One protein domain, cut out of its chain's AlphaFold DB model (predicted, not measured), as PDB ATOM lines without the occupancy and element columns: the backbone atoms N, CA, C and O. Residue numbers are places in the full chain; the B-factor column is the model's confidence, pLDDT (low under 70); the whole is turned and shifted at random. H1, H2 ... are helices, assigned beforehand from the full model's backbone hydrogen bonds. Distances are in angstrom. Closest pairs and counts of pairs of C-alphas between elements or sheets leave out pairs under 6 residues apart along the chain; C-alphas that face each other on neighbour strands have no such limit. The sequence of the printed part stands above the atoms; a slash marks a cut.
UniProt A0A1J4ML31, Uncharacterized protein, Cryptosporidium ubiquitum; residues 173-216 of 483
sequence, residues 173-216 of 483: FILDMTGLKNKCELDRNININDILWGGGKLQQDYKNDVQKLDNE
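This is residues 173 to 216 of the 483 residues of an uncharacterized protein of Cryptosporidium ubiquitum (UniProt A0A1J4ML31). This is a string of four helices strung out lengthwise with no common core: the short H1 and H2 make a small, loose head at one end, the short H3 follows as a step, and the longest helix, H4, makes an arm at the other end. Residues 192 to 198, of which 192 to 196 belong to H3, and residues 200 to 216, of which 203 to 216 belong to H4, stand free. The printed part has 44 residues with H1, H2, H3 and H4 in that order and no named strand; its class is all helix. It is extended, with a radius of gyration of the C-alphas of 15.6 A and spans of 48 by 15 by 12 A.

Find C-alpha 173 at (187.401, 338.568, 223.144), where H1 begins; it runs to residue 178. Go on to H2, residues 183 to 189, 10.0 A from first to last C-alpha, and then to H3, residues 192 to 196. H4, residues 203 to 216, begins at C-alpha 203 at (190.976, 350.657, 247.952) and runs 19.9 A to C-alpha 216 at (199.650, 344.977, 264.950).

Look first at Leu 175 and Leu 186, the closest C-alphas of H1 and H2, 7.1 A apart. These helices only just touch, with 3 pairs of C-alphas within 8 A, and run the same way at a steep tilt of 39 degrees. H2 and H3 meet only through their link. H4 is apart from H1, H2 and H3, and H1 is apart from H3. In H1, H2 and H3 every O i to N i+4 pair is within hydrogen-bond range; in H4, 8 of 10 are.

The two C-alphas farthest apart, those of Lys 181 and Glu 216, are 48.8 A apart. The printed part has no cut. The links from H1 to H2 and from H2 to H3 are tight, and the six-residue link from H3 to H4 is short. The mean pLDDT of the printed part is 74.9; look for values under 70 at residues 198 to 208.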
ATOM      1  N   PHE A 173     188.535 338.874 222.256       82.12
ATOM      2  CA  PHE A 173     187.401 338.568 223.144       82.12
ATOM      3  C   PHE A 173     187.136 339.704 224.131       82.12
ATOM      4  O   PHE A 173     185.988 340.045 224.395       82.12
ATOM      5  N   ILE A 174     188.195 340.336 224.645       79.50
ATOM      6  CA  ILE A 174     188.059 341.493 225.533       79.50
ATOM      7  C   ILE A 174     187.512 342.712 224.771       79.50
ATOM      8  O   ILE A 174     186.721 343.468 225.328       79.50
ATOM      9  N   LEU A 175     187.875 342.903 223.498       82.75
ATOM     10  CA  LEU A 175     187.317 343.973 222.659       82.75
ATOM     11  C   LEU A 175     185.834 343.720 222.353       82.75
ATOM     12  O   LEU A 175     185.024 344.635 222.491       82.75
ATOM     13  N   ASP A 176     185.474 342.475 222.042       81.69
ATOM     14  CA  ASP A 176     184.100 342.067 221.744       81.69
ATOM     15  C   ASP A 176     183.194 342.159 222.984       81.69
ATOM     16  O   ASP A 176     182.112 342.742 222.911       81.69
ATOM     17  N   MET A 177     183.658 341.688 224.149       81.88
ATOM     18  CA  MET A 177     182.948 341.819 225.434       81.88
ATOM     19  C   MET A 177     182.726 343.279 225.839       81.88
ATOM     20  O   MET A 177     181.704 343.617 226.431       81.88
ATOM     21  N   THR A 178     183.693 344.151 225.549       81.12
ATOM     22  CA  THR A 178     183.627 345.570 225.937       81.12
ATOM     23  C   THR A 178     182.924 346.437 224.894       81.12
ATOM     24  O   THR A 178     182.624 347.599 225.167       81.12
ATOM     25  N   GLY A 179     182.633 345.888 223.707       87.31
ATOM     26  CA  GLY A 179     182.031 346.607 222.584       87.31
ATOM     27  C   GLY A 179     182.935 347.688 221.979       87.31
ATOM     28  O   GLY A 179     182.447 348.575 221.271       87.31
ATOM     29  N   LEU A 180     184.238 347.656 222.269       87.12
ATOM     30  CA  LEU A 180     185.201 348.663 221.823       87.12
ATOM     31  C   LEU A 180     185.826 348.259 220.487       87.12
ATOM     32  O   LEU A 180     186.179 347.107 220.259       87.12
ATOM     33  N   LYS A 181     185.982 349.224 219.574       85.88
ATOM     34  CA  LYS A 181     186.343 348.928 218.173       85.88
ATOM     35  C   LYS A 181     187.835 348.721 217.952       85.88
ATOM     36  O   LYS A 181     188.242 348.252 216.890       85.88
ATOM     37  N   ASN A 182     188.672 349.156 218.889       86.44
ATOM     38  CA  ASN A 182     190.117 349.097 218.751       86.44
ATOM     39  C   ASN A 182     190.821 349.092 220.117       86.44
ATOM     40  O   ASN A 182     190.304 349.560 221.129       86.44
ATOM     41  N   LYS A 183     192.056 348.583 220.122       82.31
ATOM     42  CA  LYS A 183     192.878 348.453 221.332       82.31
ATOM     43  C   LYS A 183     193.211 349.797 221.999       82.31
ATOM     44  O   LYS A 183     193.333 349.864 223.212       82.31
ATOM     45  N   CYS A 184     193.314 350.876 221.222       83.62
ATOM     46  CA  CYS A 184     193.603 352.207 221.760       83.62
ATOM     47  C   CYS A 184     192.454 352.764 222.616       83.62
ATOM     48  O   CYS A 184     192.707 353.507 223.561       83.62
ATOM     49  N   GLU A 185     191.202 352.441 222.282       85.12
ATOM     50  CA  GLU A 185     190.033 352.774 223.102       85.12
ATOM     51  C   GLU A 185     189.972 351.907 224.360       85.12
ATOM     52  O   GLU A 185     189.649 352.423 225.428       85.12
ATOM     53  N   LEU A 186     190.345 350.626 224.252       83.81
ATOM     54  CA  LEU A 186     190.433 349.707 225.388       83.81
ATOM     55  C   LEU A 186     191.401 350.227 226.460       83.81
ATOM     56  O   LEU A 186     191.005 350.374 227.611       83.81
ATOM     57  N   ASP A 187     192.617 350.608 226.061       82.69
ATOM     58  CA  ASP A 187     193.649 351.100 226.983       82.69
ATOM     59  C   ASP A 187     193.297 352.465 227.614       82.69
ATOM     60  O   ASP A 187     193.810 352.814 228.675       82.69
ATOM     61  N   ARG A 188     192.433 353.267 226.969       84.88
ATOM     62  CA  ARG A 188     191.991 354.572 227.499       84.88
ATOM     63  C   ARG A 188     190.789 354.469 228.426       84.88
ATOM     64  O   ARG A 188     190.691 355.250 229.367       84.88
ATOM     65  N   ASN A 189     189.865 353.562 228.125       80.75
ATOM     66  CA  ASN A 189     188.582 353.473 228.816       80.75
ATOM     67  C   ASN A 189     188.580 352.418 229.916       80.75
ATOM     68  O   ASN A 189     187.737 352.484 230.809       80.75
ATOM     69  N   ILE A 190     189.505 351.458 229.862       80.94
ATOM     70  CA  ILE A 190     189.590 350.400 230.852       80.94
ATOM     71  C   ILE A 190     190.953 350.418 231.523       80.94
ATOM     72  O   ILE A 190     191.986 350.094 230.941       80.94
ATOM     73  N   ASN A 191     190.935 350.752 232.804       80.56
ATOM     74  CA  ASN A 191     192.071 350.551 233.674       80.56
ATOM     75  C   ASN A 191     192.236 349.044 233.927       80.56
ATOM     76  O   ASN A 191     191.417 348.422 234.599       80.56
ATOM     77  N   ILE A 192     193.297 348.447 233.381       77.81
ATOM     78  CA  ILE A 192     193.610 347.014 233.524       77.81
ATOM     79  C   ILE A 192     193.658 346.586 234.997       77.81
ATOM     80  O   ILE A 192     193.246 345.472 235.316       77.81
ATOM     81  N   ASN A 193     194.090 347.473 235.898       76.38
ATOM     82  CA  ASN A 193     194.099 347.188 237.332       76.38
ATOM     83  C   ASN A 193     192.685 347.027 237.902       76.38
ATOM     84  O   ASN A 193     192.486 346.198 238.784       76.38
ATOM     85  N   ASP A 194     191.703 347.750 237.366       79.25
ATOM     86  CA  ASP A 194     190.307 347.597 237.767       79.25
ATOM     87  C   ASP A 194     189.706 346.302 237.197       79.25
ATOM     88  O   ASP A 194     188.864 345.693 237.834       79.25
ATOM     89  N   ILE A 195     190.148 345.782 236.049       76.12
ATOM     90  CA  ILE A 195     189.692 344.447 235.615       76.12
ATOM     91  C   ILE A 195     190.347 343.343 236.453       76.12
ATOM     92  O   ILE A 195     189.652 342.454 236.939       76.12
ATOM     93  N   LEU A 196     191.676 343.379 236.612       73.88
ATOM     94  CA  LEU A 196     192.411 342.296 237.274       73.88
ATOM     95  C   LEU A 196     192.079 342.174 238.762       73.88
ATOM     96  O   LEU A 196     192.083 341.065 239.290       73.88
ATOM     97  N   TRP A 197     191.793 343.294 239.426       81.25
ATOM     98  CA  TRP A 197     191.606 343.338 240.877       81.25
ATOM     99  C   TRP A 197     190.167 343.649 241.307       81.25
ATOM    100  O   TRP A 197     189.931 343.944 242.475       81.25
ATOM    101  N   GLY A 198     189.190 343.552 240.394       64.06
ATOM    102  CA  GLY A 198     187.769 343.663 240.739       64.06
ATOM    103  C   GLY A 198     187.330 345.091 241.063       64.06
ATOM    104  O   GLY A 198     186.806 345.364 242.140       64.06
ATOM    105  N   GLY A 199     187.551 345.978 240.097       65.25
ATOM    106  CA  GLY A 199     187.276 347.407 240.034       65.25
ATOM    107  C   GLY A 199     186.105 347.811 240.900       65.25
ATOM    108  O   GLY A 199     184.937 347.702 240.534       65.25
ATOM    109  N   GLY A 200     186.453 348.282 242.082       49.28
ATOM    110  CA  GLY A 200     185.518 348.635 243.116       49.28
ATOM    111  C   GLY A 200     186.251 349.479 244.131       49.28
ATOM    112  O   GLY A 200     187.445 349.315 244.363       49.28
ATOM    113  N   LYS A 201     185.513 350.385 244.758       55.97
ATOM    114  CA  LYS A 201     185.930 351.341 245.795       55.97
ATOM    115  C   LYS A 201     186.566 350.708 247.055       55.97
ATOM    116  O   LYS A 201     186.717 351.389 248.061       55.97
ATOM    117  N   LEU A 202     186.981 349.444 246.995       52.25
ATOM    118  CA  LEU A 202     187.657 348.679 248.037       52.25
ATOM    119  C   LEU A 202     189.033 349.245 248.412       52.25
ATOM    120  O   LEU A 202     189.489 349.000 249.522       52.25
ATOM    121  N   GLN A 203     189.689 350.053 247.568       54.41
ATOM    122  CA  GLN A 203     190.976 350.657 247.952       54.41
ATOM    123  C   GLN A 203     190.892 351.589 249.176       54.41
ATOM    124  O   GLN A 203     191.913 351.820 249.825       54.41
ATOM    125  N   GLN A 204     189.711 352.121 249.514       58.56
ATOM    126  CA  GLN A 204     189.551 352.892 250.751       58.56
ATOM    127  C   GLN A 204     189.470 351.998 251.993       58.56
ATOM    128  O   GLN A 204     190.057 352.358 253.010       58.56
ATOM    129  N   ASP A 205     188.847 350.823 251.898       58.56
ATOM    130  CA  ASP A 205     188.738 349.895 253.030       58.56
ATOM    131  C   ASP A 205     190.055 349.136 253.266       58.56
ATOM    132  O   ASP A 205     190.514 349.038 254.402       58.56
ATOM    133  N   TYR A 206     190.769 348.752 252.199       62.06
ATOM    134  CA  TYR A 206     192.093 348.124 252.315       62.06
ATOM    135  C   TYR A 206     193.146 349.032 252.961       62.06
ATOM    136  O   TYR A 206     194.045 348.539 253.636       62.06
ATOM    137  N   LYS A 207     193.056 350.361 252.801       64.25
ATOM    138  CA  LYS A 207     193.976 351.284 253.489       64.25
ATOM    139  C   LYS A 207     193.823 351.232 255.008       64.25
ATOM    140  O   LYS A 207     194.824 351.355 255.707       64.25
ATOM    141  N   ASN A 208     192.602 351.031 255.503       68.69
ATOM    142  CA  ASN A 208     192.348 350.914 256.936       68.69
ATOM    143  C   ASN A 208     192.825 349.559 257.471       68.69
ATOM    144  O   ASN A 208     193.406 349.509 258.552       68.69
ATOM    145  N   ASP A 209     192.651 348.485 256.699       72.94
ATOM    146  CA  ASP A 209     193.104 347.148 257.094       72.94
ATOM    147  C   ASP A 209     194.634 347.012 257.062       72.94
ATOM    148  O   ASP A 209     195.216 346.433 257.976       72.94
ATOM    149  N   VAL A 210     195.310 347.619 256.081       74.69
ATOM    150  CA  VAL A 210     196.783 347.663 256.041       74.69
ATOM    151  C   VAL A 210     197.336 348.511 257.188       74.69
ATOM    152  O   VAL A 210     198.249 348.068 257.873       74.69
ATOM    153  N   GLN A 211     196.735 349.668 257.498       73.94
ATOM    154  CA  GLN A 211     197.122 350.444 258.689       73.94
ATOM    155  C   GLN A 211     196.882 349.682 259.997       73.94
ATOM    156  O   GLN A 211     197.623 349.854 260.964       73.94
ATOM    157  N   LYS A 212     195.847 348.839 260.055       77.56
ATOM    158  CA  LYS A 212     195.578 347.992 261.219       77.56
ATOM    159  C   LYS A 212     196.634 346.894 261.372       77.56
ATOM    160  O   LYS A 212     197.100 346.676 262.487       77.56
ATOM    161  N   LEU A 213     197.047 346.270 260.268       76.62
ATOM    162  CA  LEU A 213     198.116 345.271 260.256       76.62
ATOM    163  C   LEU A 213     199.482 345.879 260.589       76.62
ATOM    164  O   LEU A 213     200.208 345.299 261.388       76.62
ATOM    165  N   ASP A 214     199.805 347.070 260.080       74.62
ATOM    166  CA  ASP A 214     201.050 347.773 260.428       74.62
ATOM    167  C   ASP A 214     201.099 348.148 261.920       74.62
ATOM    168  O   ASP A 214     202.154 348.091 262.557       74.62
ATOM    169  N   ASN A 215     199.953 348.480 262.526       74.25
ATOM    170  CA  ASN A 215     199.864 348.715 263.969       74.25
ATOM    171  C   ASN A 215     200.009 347.416 264.786       74.25
ATOM    172  O   ASN A 215     200.636 347.433 265.844       74.25
ATOM    173  N   GLU A 216     199.464 346.291 264.312       71.44
ATOM    174  CA  GLU A 216     199.650 344.977 264.950       71.44
ATOM    175  C   GLU A 216     201.090 344.460 264.812       71.44
ATOM    176  O   GLU A 216     201.613 343.861 265.753       71.44
TER     177      GLU A 216